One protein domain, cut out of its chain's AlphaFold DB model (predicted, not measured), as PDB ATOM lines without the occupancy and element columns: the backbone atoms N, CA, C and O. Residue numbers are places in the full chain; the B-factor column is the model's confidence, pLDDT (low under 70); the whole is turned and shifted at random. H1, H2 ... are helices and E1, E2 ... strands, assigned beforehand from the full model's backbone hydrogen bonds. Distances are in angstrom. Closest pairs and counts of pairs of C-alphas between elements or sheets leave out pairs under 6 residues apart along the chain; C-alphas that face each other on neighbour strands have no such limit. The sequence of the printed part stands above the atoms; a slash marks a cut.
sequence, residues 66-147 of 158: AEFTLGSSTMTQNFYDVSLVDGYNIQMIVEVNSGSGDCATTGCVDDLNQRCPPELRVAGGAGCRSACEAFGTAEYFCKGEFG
ATOM      1  N   ALA A  66      15.525  85.131 -14.131       96.25
ATOM      2  CA  ALA A  66      16.135  83.839 -14.432       96.25
ATOM      3  C   ALA A  66      17.404  83.681 -13.591       96.25
ATOM      4  O   ALA A  66      18.346  84.467 -13.729       96.25
ATOM      5  N   GLU A  67      17.415  82.675 -12.726       94.69
ATOM      6  CA  GLU A  67      18.504  82.406 -11.794       94.69
ATOM      7  C   GLU A  67      19.349  81.241 -12.312       94.69
ATOM      8  O   GLU A  67      18.834  80.262 -12.852       94.69
ATOM      9  N   PHE A  68      20.672  81.354 -12.179       93.31
ATOM     10  CA  PHE A  68      21.613  80.344 -12.657       93.31
ATOM     11  C   PHE A  68      22.718  80.118 -11.631       93.31
ATOM     12  O   PHE A  68      23.471  81.030 -11.290       93.31
ATOM     13  N   THR A  69      22.873  78.872 -11.202       91.12
ATOM     14  CA  THR A  69      24.033  78.389 -10.454       91.12
ATOM     15  C   THR A  69      24.835  77.474 -11.363       91.12
ATOM     16  O   THR A  69      24.417  76.357 -11.666       91.12
ATOM     17  N   LEU A  70      25.991  77.953 -11.821       89.75
ATOM     18  CA  LEU A  70      26.884  77.164 -12.661       89.75
ATOM     19  C   LEU A  70      27.790  76.276 -11.809       89.75
ATOM     20  O   LEU A  70      28.327  76.704 -10.785       89.75
ATOM     21  N   GLY A  71      27.966  75.042 -12.263       85.50
ATOM     22  CA  GLY A  71      28.832  74.067 -11.633       85.50
ATOM     23  C   GLY A  71      30.295  74.518 -11.573       85.50
ATOM     24  O   GLY A  71      30.776  75.325 -12.370       85.50
ATOM     25  N   SER A  72      31.021  73.957 -10.616       82.44
ATOM     26  CA  SER A  72      32.447  74.152 -10.381       82.44
ATOM     27  C   SER A  72      33.225  72.843 -10.578       82.44
ATOM     28  O   SER A  72      32.665  71.794 -10.897       82.44
ATOM     29  N   SER A  73      34.539  72.864 -10.332       78.12
ATOM     30  CA  SER A  73      35.371  71.653 -10.373       78.12
ATOM     31  C   SER A  73      34.974  70.588  -9.344       78.12
ATOM     32  O   SER A  73      35.367  69.434  -9.493       78.12
ATOM     33  N   THR A  74      34.242  70.962  -8.289       81.19
ATOM     34  CA  THR A  74      33.784  70.048  -7.230       81.19
ATOM     35  C   THR A  74      32.290  69.734  -7.311       81.19
ATOM     36  O   THR A  74      31.858  68.734  -6.746       81.19
ATOM     37  N   MET A  75      31.508  70.546  -8.029       82.38
ATOM     38  CA  MET A  75      30.078  70.343  -8.264       82.38
ATOM     39  C   MET A  75      29.789  70.526  -9.750       82.38
ATOM     40  O   MET A  75      29.658  71.645 -10.215       82.38
ATOM     41  N   THR A  76      29.681  69.444 -10.514       85.94
ATOM     42  CA  THR A  76      29.573  69.523 -11.984       85.94
ATOM     43  C   THR A  76      28.164  69.823 -12.504       85.94
ATOM     44  O   THR A  76      27.976  69.959 -13.711       85.94
ATOM     45  N   GLN A  77      27.174  69.898 -11.614       90.06
ATOM     46  CA  GLN A  77      25.775  70.151 -11.953       90.06
ATOM     47  C   GLN A  77      25.501  71.654 -12.015       90.06
ATOM     48  O   GLN A  77      25.967  72.408 -11.162       90.06
ATOM     49  N   ASN A  78      24.714  72.062 -13.007       90.62
ATOM     50  CA  ASN A  78      24.149  73.403 -13.080       90.62
ATOM     51  C   ASN A  78      22.719  73.363 -12.537       90.62
ATOM     52  O   ASN A  78      21.982  72.425 -12.841       90.62
ATOM     53  N   PHE A  79      22.320  74.401 -11.813       93.38
ATOM     54  CA  PHE A  79      20.934  74.628 -11.405       93.38
ATOM     55  C   PHE A  79      20.439  75.924 -12.026       93.38
ATOM     56  O   PHE A  79      21.213  76.869 -12.193       93.38
ATOM     57  N   TYR A  80      19.172  75.953 -12.406       95.50
ATOM     58  CA  TYR A  80      18.548  77.129 -12.981       95.50
ATOM     59  C   TYR A  80      17.040  77.074 -12.785       95.50
ATOM     60  O   TYR A  80      16.441  75.995 -12.771       95.50
ATOM     61  N   ASP A  81      16.438  78.246 -12.679       96.81
ATOM     62  CA  ASP A  81      15.004  78.418 -12.519       96.81
ATOM     63  C   ASP A  81      14.567  79.798 -13.023       96.81
ATOM     64  O   ASP A  81      15.386  80.680 -13.297       96.81
ATOM     65  N   VAL A  82      13.259  79.949 -13.226       97.44
ATOM     66  CA  VAL A  82      12.629  81.259 -13.378       97.44
ATOM     67  C   VAL A  82      11.842  81.517 -12.107       97.44
ATOM     68  O   VAL A  82      10.929  80.759 -11.774       97.44
ATOM     69  N   SER A  83      12.187  82.601 -11.431       96.12
ATOM     70  CA  SER A  83      11.682  82.961 -10.118       96.12
ATOM     71  C   SER A  83      10.753  84.165 -10.199       96.12
ATOM     72  O   SER A  83      11.003  85.140 -10.915       96.12
ATOM     73  N   LEU A  84       9.660  84.071  -9.440       96.50
ATOM     74  CA  LEU A  84       8.678  85.136  -9.227       96.50
ATOM     75  C   LEU A  84       8.700  85.645  -7.777       96.50
ATOM     76  O   LEU A  84       7.771  86.331  -7.346       96.50
ATOM     77  N   VAL A  85       9.746  85.309  -7.009       95.31
ATOM     78  CA  VAL A  85       9.927  85.779  -5.623       95.31
ATOM     79  C   VAL A  85       9.943  87.309  -5.567       95.31
ATOM     80  O   VAL A  85       9.323  87.901  -4.682       95.31
ATOM     81  N   ASP A  86      10.546  87.939  -6.576       93.19
ATOM     82  CA  ASP A  86      10.579  89.391  -6.765       93.19
ATOM     83  C   ASP A  86       9.445  89.891  -7.673       93.19
ATOM     84  O   ASP A  86       9.496  90.996  -8.201       93.19
ATOM     85  N   GLY A  87       8.382  89.107  -7.844       95.19
ATOM     86  CA  GLY A  87       7.219  89.456  -8.651       95.19
ATOM     87  C   GLY A  87       7.372  89.125 -10.135       95.19
ATOM     88  O   GLY A  87       8.218  88.343 -10.555       95.19
ATOM     89  N   TYR A  88       6.483  89.697 -10.938       96.19
ATOM     90  CA  TYR A  88       6.357  89.431 -12.362       96.19
ATOM     91  C   TYR A  88       6.273  90.732 -13.151       96.19
ATOM     92  O   TYR A  88       5.530  91.643 -12.787       96.19
ATOM     93  N   ASN A  89       6.971  90.802 -14.278       93.25
ATOM     94  CA  ASN A  89       6.779  91.876 -15.254       93.25
ATOM     95  C   ASN A  89       6.658  91.362 -16.694       93.25
ATOM     96  O   ASN A  89       5.889  91.944 -17.463       93.25
ATOM     97  N   ILE A  90       7.363  90.285 -17.061       94.56
ATOM     98  CA  ILE A  90       7.370  89.725 -18.422       94.56
ATOM     99  C   ILE A  90       7.360  88.191 -18.415       94.56
ATOM    100  O   ILE A  90       7.875  87.561 -17.494       94.56
ATOM    101  N   GLN A  91       6.830  87.574 -19.479       95.31
ATOM    102  CA  GLN A  91       6.986  86.132 -19.688       95.31
ATOM    103  C   GLN A  91       8.459  85.799 -19.923       95.31
ATOM    104  O   GLN A  91       9.150  86.489 -20.679       95.31
ATOM    105  N   MET A  92       8.922  84.703 -19.333       96.19
ATOM    106  CA  MET A  92      10.299  84.251 -19.487       96.19
ATOM    107  C   MET A  92      10.373  82.735 -19.389       96.19
ATOM    108  O   MET A  92       9.700  82.125 -18.560       96.19
ATOM    109  N   ILE A  93      11.213  82.140 -20.230       97.50
ATOM    110  CA  ILE A  93      11.567  80.724 -20.167       97.50
ATOM    111  C   ILE A  93      13.082  80.573 -20.267       97.50
ATOM    112  O   ILE A  93      13.754  81.387 -20.906       97.50
ATOM    113  N   VAL A  94      13.594  79.503 -19.674       97.44
ATOM    114  CA  VAL A  94      14.971  79.037 -19.802       97.44
ATOM    115  C   VAL A  94      14.935  77.647 -20.428       97.44
ATOM    116  O   VAL A  94      14.417  76.698 -19.840       97.44
ATOM    117  N   GLU A  95      15.499  77.545 -21.628       96.31
ATOM    118  CA  GLU A  95      15.654  76.301 -22.385       96.31
ATOM    119  C   GLU A  95      17.140  75.916 -22.437       96.31
ATOM    120  O   GLU A  95      18.006  76.754 -22.707       96.31
ATOM    121  N   VAL A  96      17.451  74.639 -22.197       94.44
ATOM    122  CA  VAL A  96      18.826  74.122 -22.235       94.44
ATOM    123  C   VAL A  96      19.101  73.480 -23.591       94.44
ATOM    124  O   VAL A  96      18.534  72.448 -23.931       94.44
ATOM    125  N   ASN A  97      20.015  74.076 -24.361       88.69
ATOM    126  CA  ASN A  97      20.361  73.607 -25.711       88.69
ATOM    127  C   ASN A  97      21.407  72.477 -25.732       88.69
ATOM    128  O   ASN A  97      21.560  71.788 -26.738       88.69
ATOM    129  N   SER A  98      22.169  72.308 -24.649       84.44
ATOM    130  CA  SER A  98      23.229  71.303 -24.542       84.44
ATOM    131  C   SER A  98      23.495  70.955 -23.081       84.44
ATOM    132  O   SER A  98      23.572  71.855 -22.246       84.44
ATOM    133  N   GLY A  99      23.693  69.676 -22.780       85.69
ATOM    134  CA  GLY A  99      23.920  69.183 -21.424       85.69
ATOM    135  C   GLY A  99      23.506  67.720 -21.299       85.69
ATOM    136  O   GLY A  99      23.068  67.106 -22.270       85.69
ATOM    137  N   SER A 100      23.656  67.157 -20.105       88.00
ATOM    138  CA  SER A 100      23.203  65.804 -19.770       88.00
ATOM    139  C   SER A 100      22.523  65.811 -18.403       88.00
ATOM    140  O   SER A 100      22.968  66.544 -17.521       88.00
ATOM    141  N   GLY A 101      21.521  64.955 -18.212       89.69
ATOM    142  CA  GLY A 101      20.657  64.946 -17.027       89.69
ATOM    143  C   GLY A 101      19.235  65.355 -17.405       89.69
ATOM    144  O   GLY A 101      18.856  65.212 -18.565       89.69
ATOM    145  N   ASP A 102      18.469  65.868 -16.441       91.75
ATOM    146  CA  ASP A 102      17.061  66.223 -16.662       91.75
ATOM    147  C   ASP A 102      16.904  67.395 -17.637       91.75
ATOM    148  O   ASP A 102      16.020  67.361 -18.489       91.75
ATOM    149  N   CYS A 103      17.769  68.416 -17.520       91.94
ATOM    150  CA  CYS A 103      17.855  69.586 -18.409       91.94
ATOM    151  C   CYS A 103      16.483  70.160 -18.833       91.94
ATOM    152  O   CYS A 103      16.306  70.611 -19.966       91.94
ATOM    153  N   ALA A 104      15.504  70.129 -17.921       95.19
ATOM    154  CA  ALA A 104      14.123  70.494 -18.203       95.19
ATOM    155  C   ALA A 104      13.980  71.994 -18.480       95.19
ATOM    156  O   ALA A 104      14.669  72.823 -17.888       95.19
ATOM    157  N   THR A 105      13.054  72.357 -19.365       96.56
ATOM    158  CA  THR A 105      12.681  73.764 -19.559       96.56
ATOM    159  C   THR A 105      11.931  74.270 -18.330       96.56
ATOM    160  O   THR A 105      11.059  73.573 -17.811       96.56
ATOM    161  N   THR A 106      12.246  75.482 -17.881       97.12
ATOM    162  CA  THR A 106      11.578  76.148 -16.751       97.12
ATOM    163  C   THR A 106      11.167  77.558 -17.151       97.12
ATOM    164  O   THR A 106      11.796  78.163 -18.020       97.12
ATOM    165  N   GLY A 107      10.082  78.079 -16.583       96.06
ATOM    166  CA  GLY A 107       9.578  79.387 -16.973       96.06
ATOM    167  C   GLY A 107       8.145  79.686 -16.575       96.06
ATOM    168  O   GLY A 107       7.399  78.820 -16.126       96.06
ATOM    169  N   CYS A 108       7.763  80.935 -16.823       95.19
ATOM    170  CA  CYS A 108       6.399  81.431 -16.723       95.19
ATOM    171  C   CYS A 108       5.982  81.986 -18.092       95.19
ATOM    172  O   CYS A 108       6.458  83.039 -18.523       95.19
ATOM    173  N   VAL A 109       5.120  81.248 -18.793       95.44
ATOM    174  CA  VAL A 109       4.633  81.605 -20.140       95.44
ATOM    175  C   VAL A 109       3.309  82.368 -20.124       95.44
ATOM    176  O   VAL A 109       2.937  82.967 -21.130       95.44
ATOM    177  N   ASP A 110       2.604  82.362 -18.994       93.69
ATOM    178  CA  ASP A 110       1.347  83.087 -18.829       93.69
ATOM    179  C   ASP A 110       1.592  84.585 -18.599       93.69
ATOM    180  O   ASP A 110       2.581  84.989 -17.988       93.69
ATOM    181  N   ASP A 111       0.668  85.430 -19.070       92.38
ATOM    182  CA  ASP A 111       0.640  86.857 -18.729       92.38
ATOM    183  C   ASP A 111      -0.010  87.079 -17.361       92.38
ATOM    184  O   ASP A 111      -1.226  87.278 -17.247       92.38
ATOM    185  N   LEU A 112       0.810  87.047 -16.308       94.62
ATOM    186  CA  LEU A 112       0.329  87.269 -14.947       94.62
ATOM    187  C   LEU A 112      -0.141  88.709 -14.719       94.62
ATOM    188  O   LEU A 112      -0.967  88.922 -13.834       94.62
ATOM    189  N   ASN A 113       0.249  89.686 -15.548       91.88
ATOM    190  CA  ASN A 113      -0.280  91.050 -15.431       91.88
ATOM    191  C   ASN A 113      -1.800  91.093 -15.679       91.88
ATOM    192  O   ASN A 113      -2.500  91.892 -15.054       91.88
ATOM    193  N   GLN A 114      -2.340  90.192 -16.513       92.94
ATOM    194  CA  GLN A 114      -3.790  90.088 -16.767       92.94
ATOM    195  C   GLN A 114      -4.566  89.471 -15.602       92.94
ATOM    196  O   GLN A 114      -5.778  89.662 -15.488       92.94
ATOM    197  N   ARG A 115      -3.884  88.699 -14.754       92.69
ATOM    198  CA  ARG A 115      -4.482  87.945 -13.641       92.69
ATOM    199  C   ARG A 115      -4.032  88.458 -12.278       92.69
ATOM    200  O   ARG A 115      -4.434  87.904 -11.262       92.69
ATOM    201  N   CYS A 116      -3.234  89.523 -12.261       95.88
ATOM    202  CA  CYS A 116      -2.662  90.078 -11.052       95.88
ATOM    203  C   CYS A 116      -3.771  90.580 -10.113       95.88
ATOM    204  O   CYS A 116      -4.550  91.457 -10.533       95.88
ATOM    205  N   PRO A 117      -3.848  90.072  -8.868       96.56
ATOM    206  CA  PRO A 117      -4.781  90.569  -7.868       96.56
ATOM    207  C   PRO A 117      -4.655  92.091  -7.695       96.56
ATOM    208  O   PRO A 117      -3.542  92.621  -7.798       96.56
ATOM    209  N   PRO A 118      -5.761  92.825  -7.471       95.56
ATOM    210  CA  PRO A 118      -5.732  94.285  -7.364       95.56
ATOM    211  C   PRO A 118      -4.698  94.822  -6.364       95.56
ATOM    212  O   PRO A 118      -4.029  95.811  -6.648       95.56
ATOM    213  N   GLU A 119      -4.532  94.148  -5.231       95.56
ATOM    214  CA  GLU A 119      -3.593  94.482  -4.160       95.56
ATOM    215  C   GLU A 119      -2.115  94.340  -4.573       95.56
ATOM    216  O   GLU A 119      -1.262  95.101  -4.109       95.56
ATOM    217  N   LEU A 120      -1.808  93.449  -5.518       96.81
ATOM    218  CA  LEU A 120      -0.450  93.216  -6.023       96.81
ATOM    219  C   LEU A 120      -0.129  94.030  -7.284       96.81
ATOM    220  O   LEU A 120       1.031  94.137  -7.680       96.81
ATOM    221  N   ARG A 121      -1.128  94.642  -7.920       94.88
ATOM    222  CA  ARG A 121      -0.969  95.283  -9.229       94.88
ATOM    223  C   ARG A 121      -0.147  96.573  -9.161       94.88
ATOM    224  O   ARG A 121      -0.448  97.473  -8.378       94.88
ATOM    225  N   VAL A 122       0.841  96.705 -10.048       87.06
ATOM    226  CA  VAL A 122       1.551  97.974 -10.271       87.06
ATOM    227  C   VAL A 122       0.681  98.924 -11.096       87.06
ATOM    228  O   VAL A 122      -0.052  98.504 -11.998       87.06
ATOM    229  N   ALA A 123       0.760 100.227 -10.806       79.06
ATOM    230  CA  ALA A 123       0.058 101.256 -11.564       79.06
ATOM    231  C   ALA A 123       0.347 101.139 -13.073       79.06
ATOM    232  O   ALA A 123       1.472 100.879 -13.493       79.06
ATOM    233  N   GLY A 124      -0.688 101.294 -13.898       73.94
ATOM    234  CA  GLY A 124      -0.574 101.113 -15.349       73.94
ATOM    235  C   GLY A 124      -0.481  99.655 -15.818       73.94
ATOM    236  O   GLY A 124      -0.374  99.430 -17.018       73.94
ATOM    237  N   GLY A 125      -0.554  98.667 -14.913       79.25
ATOM    238  CA  GLY A 125      -0.547  97.241 -15.264       79.25
ATOM    239  C   GLY A 125       0.800  96.736 -15.782       79.25
ATOM    240  O   GLY A 125       0.849  95.712 -16.455       79.25
ATOM    241  N   ALA A 126       1.880  97.465 -15.496       81.38
ATOM    242  CA  ALA A 126       3.212  97.173 -16.016       81.38
ATOM    243  C   ALA A 126       3.885  95.964 -15.335       81.38
ATOM    244  O   ALA A 126       4.846  95.420 -15.872       81.38
ATOM    245  N   GLY A 127       3.383  95.551 -14.167       90.56
ATOM    246  CA  GLY A 127       3.908  94.440 -13.382       90.56
ATOM    247  C   GLY A 127       2.936  93.967 -12.300       90.56
ATOM    248  O   GLY A 127       1.947  94.641 -11.975       90.56
ATOM    249  N   CYS A 128       3.261  92.824 -11.711       96.25
ATOM    250  CA  CYS A 128       2.579  92.221 -10.579       96.25
ATOM    251  C   CYS A 128       3.579  91.966  -9.452       96.25
ATOM    252  O   CYS A 128       4.558  91.245  -9.631       96.25
ATOM    253  N   ARG A 129       3.346  92.574  -8.293       96.06
ATOM    254  CA  ARG A 129       4.177  92.397  -7.101       96.06
ATOM    255  C   ARG A 129       4.033  90.985  -6.550       96.06
ATOM    256  O   ARG A 129       2.962  90.394  -6.652       96.06
ATOM    257  N   SER A 130       5.087  90.460  -5.937       95.94
ATOM    258  CA  SER A 130       4.949  89.287  -5.076       95.94
ATOM    259  C   SER A 130       4.338  89.689  -3.734       95.94
ATOM    260  O   SER A 130       4.340  90.861  -3.347       95.94
ATOM    261  N   ALA A 131       3.844  88.707  -2.983       94.88
ATOM    262  CA  ALA A 131       3.384  88.939  -1.617       94.88
ATOM    263  C   ALA A 131       4.515  89.443  -0.694       94.88
ATOM    264  O   ALA A 131       4.260  90.231   0.218       94.88
ATOM    265  N   CYS A 132       5.763  89.038  -0.962       92.50
ATOM    266  CA  CYS A 132       6.949  89.490  -0.234       92.50
ATOM    267  C   CYS A 132       7.066  91.013  -0.273       92.50
ATOM    268  O   CYS A 132       7.146  91.662   0.770       92.50
ATOM    269  N   GLU A 133       7.040  91.579  -1.480       89.88
ATOM    270  CA  GLU A 133       7.216  93.015  -1.673       89.88
ATOM    271  C   GLU A 133       5.946  93.798  -1.312       89.88
ATOM    272  O   GLU A 133       6.045  94.849  -0.678       89.88
ATOM    273  N   ALA A 134       4.755  93.257  -1.589       93.69
ATOM    274  CA  ALA A 134       3.506  93.959  -1.308       93.69
ATOM    275  C   ALA A 134       3.158  94.049   0.189       93.69
ATOM    276  O   ALA A 134       2.579  95.049   0.620       93.69
ATOM    277  N   PHE A 135       3.471  93.018   0.984       94.00
ATOM    278  CA  PHE A 135       3.018  92.934   2.383       94.00
ATOM    279  C   PHE A 135       4.145  92.981   3.410       94.00
ATOM    280  O   PHE A 135       3.901  93.328   4.565       94.00
ATOM    281  N   GLY A 136       5.371  92.628   3.029       92.12
ATOM    282  CA  GLY A 136       6.533  92.823   3.887       92.12
ATOM    283  C   GLY A 136       6.632  91.911   5.117       92.12
ATOM    284  O   GLY A 136       7.421  92.198   6.018       92.12
ATOM    285  N   THR A 137       5.831  90.844   5.210       92.88
ATOM    286  CA  THR A 137       5.785  89.988   6.407       92.88
ATOM    287  C   THR A 137       6.870  88.910   6.386       92.88
ATOM    288  O   THR A 137       7.337  88.484   5.331       92.88
ATOM    289  N   ALA A 138       7.270  88.438   7.573       91.94
ATOM    290  CA  ALA A 138       8.265  87.372   7.704       91.94
ATOM    291  C   ALA A 138       7.815  86.050   7.058       91.94
ATOM    292  O   ALA A 138       8.660  85.319   6.551       91.94
ATOM    293  N   GLU A 139       6.506  85.782   7.053       92.94
ATOM    294  CA  GLU A 139       5.894  84.620   6.404       92.94
ATOM    295  C   GLU A 139       6.099  84.662   4.890       92.94
ATOM    296  O   GLU A 139       6.676  83.733   4.337       92.94
ATOM    297  N   TYR A 140       5.742  85.770   4.229       93.38
ATOM    298  CA  TYR A 140       5.938  85.882   2.782       93.38
ATOM    299  C   TYR A 140       7.420  85.901   2.397       93.38
ATOM    300  O   TYR A 140       7.798  85.323   1.388       93.38
ATOM    301  N   PHE A 141       8.283  86.500   3.223       92.56
ATOM    302  CA  PHE A 141       9.727  86.508   2.979       92.56
ATOM    303  C   PHE A 141      10.452  85.202   3.331       92.56
ATOM    304  O   PHE A 141      11.665  85.139   3.122       92.56
ATOM    305  N   CYS A 142       9.775  84.210   3.918       94.69
ATOM    306  CA  CYS A 142      10.407  83.023   4.497       94.69
ATOM    307  C   CYS A 142      11.591  83.371   5.426       94.69
ATOM    308  O   CYS A 142      12.709  82.876   5.268       94.69
ATOM    309  N   LYS A 143      11.382  84.285   6.383       93.88
ATOM    310  CA  LYS A 143      12.419  84.757   7.322       93.88
ATOM    311  C   LYS A 143      12.084  84.409   8.770       93.88
ATOM    312  O   LYS A 143      10.925  84.264   9.148       93.88
ATOM    313  N   GLY A 144      13.117  84.336   9.611       94.06
ATOM    314  CA  GLY A 144      12.965  84.079  11.044       94.06
ATOM    315  C   GLY A 144      12.360  82.701  11.307       94.06
ATOM    316  O   GLY A 144      12.911  81.695  10.865       94.06
ATOM    317  N   GLU A 145      11.218  82.654  11.995       95.19
ATOM    318  CA  GLU A 145      10.491  81.405  12.270       95.19
ATOM    319  C   GLU A 145      10.031  80.699  10.982       95.19
ATOM    320  O   GLU A 145       9.955  79.473  10.943       95.19
ATOM    321  N   PHE A 146       9.846  81.452   9.894       94.31
ATOM    322  CA  PHE A 146       9.523  80.951   8.555       94.31
ATOM    323  C   PHE A 146      10.780  80.653   7.713       94.31
ATOM    324  O   PHE A 146      10.695  80.491   6.506       94.31
ATOM    325  N   GLY A 147      11.972  80.594   8.316       93.56
ATOM    326  CA  GLY A 147      13.253  80.439   7.611       93.56
ATOM    327  C   GLY A 147      13.557  79.045   7.052       93.56
ATOM    328  O   GLY A 147      14.682  78.802   6.617       93.56
TER     329      GLY A 147
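This is residues 66 to 147 of the 158 residues of the protein "Thaumatin" of Artemisia annua (UniProt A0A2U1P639). With little regular structure, two strand hairpins, E1-E2 and E3-E4, stack partly face to face; beyond them lie short H1 and long unnamed stretches. The printed part has 82 residues, in order E1, E2, E3, E4, H1, the sheets antiparallel; the class is mixed, with 20 residues in named elements. It is loose, radius of gyration of the C-alphas 16.0 A, and flat, spanning 44 by 33 by 15 A.

E1, residues 66 to 69, and E2, residues 79 to 83, form an antiparallel hairpin at 158 degrees, with N 69 and O 79 2.8 A apart. E3, residues 92 to 94, and E4, residues 106 to 108, form another at 177 degrees, with N 94 and O 106 2.8 A apart. The closest C-alphas of E2 and E4 are those of Val 82 and Gly 107, 5.1 A apart. H1, residues 131 to 135, is apart from E1, E2 and E3; its O i to N i+4 pair is within hydrogen-bond range.

E1 begins at C-alpha 66 (16.135, 83.839, -14.432) and is 10.4 A long; E2 is 12.5 A, E3 7.0 A, E4 7.4 A. H1, 5.7 A, ends at C-alpha 135 (3.018, 92.934, 2.383).

The farthest C-alphas, Thr 74 and Gly 124, are 47.0 A apart. The links E3 to E4 and E4 to H1 are long. The printed part has no cut, and no printed residue is under 70 in pLDDT.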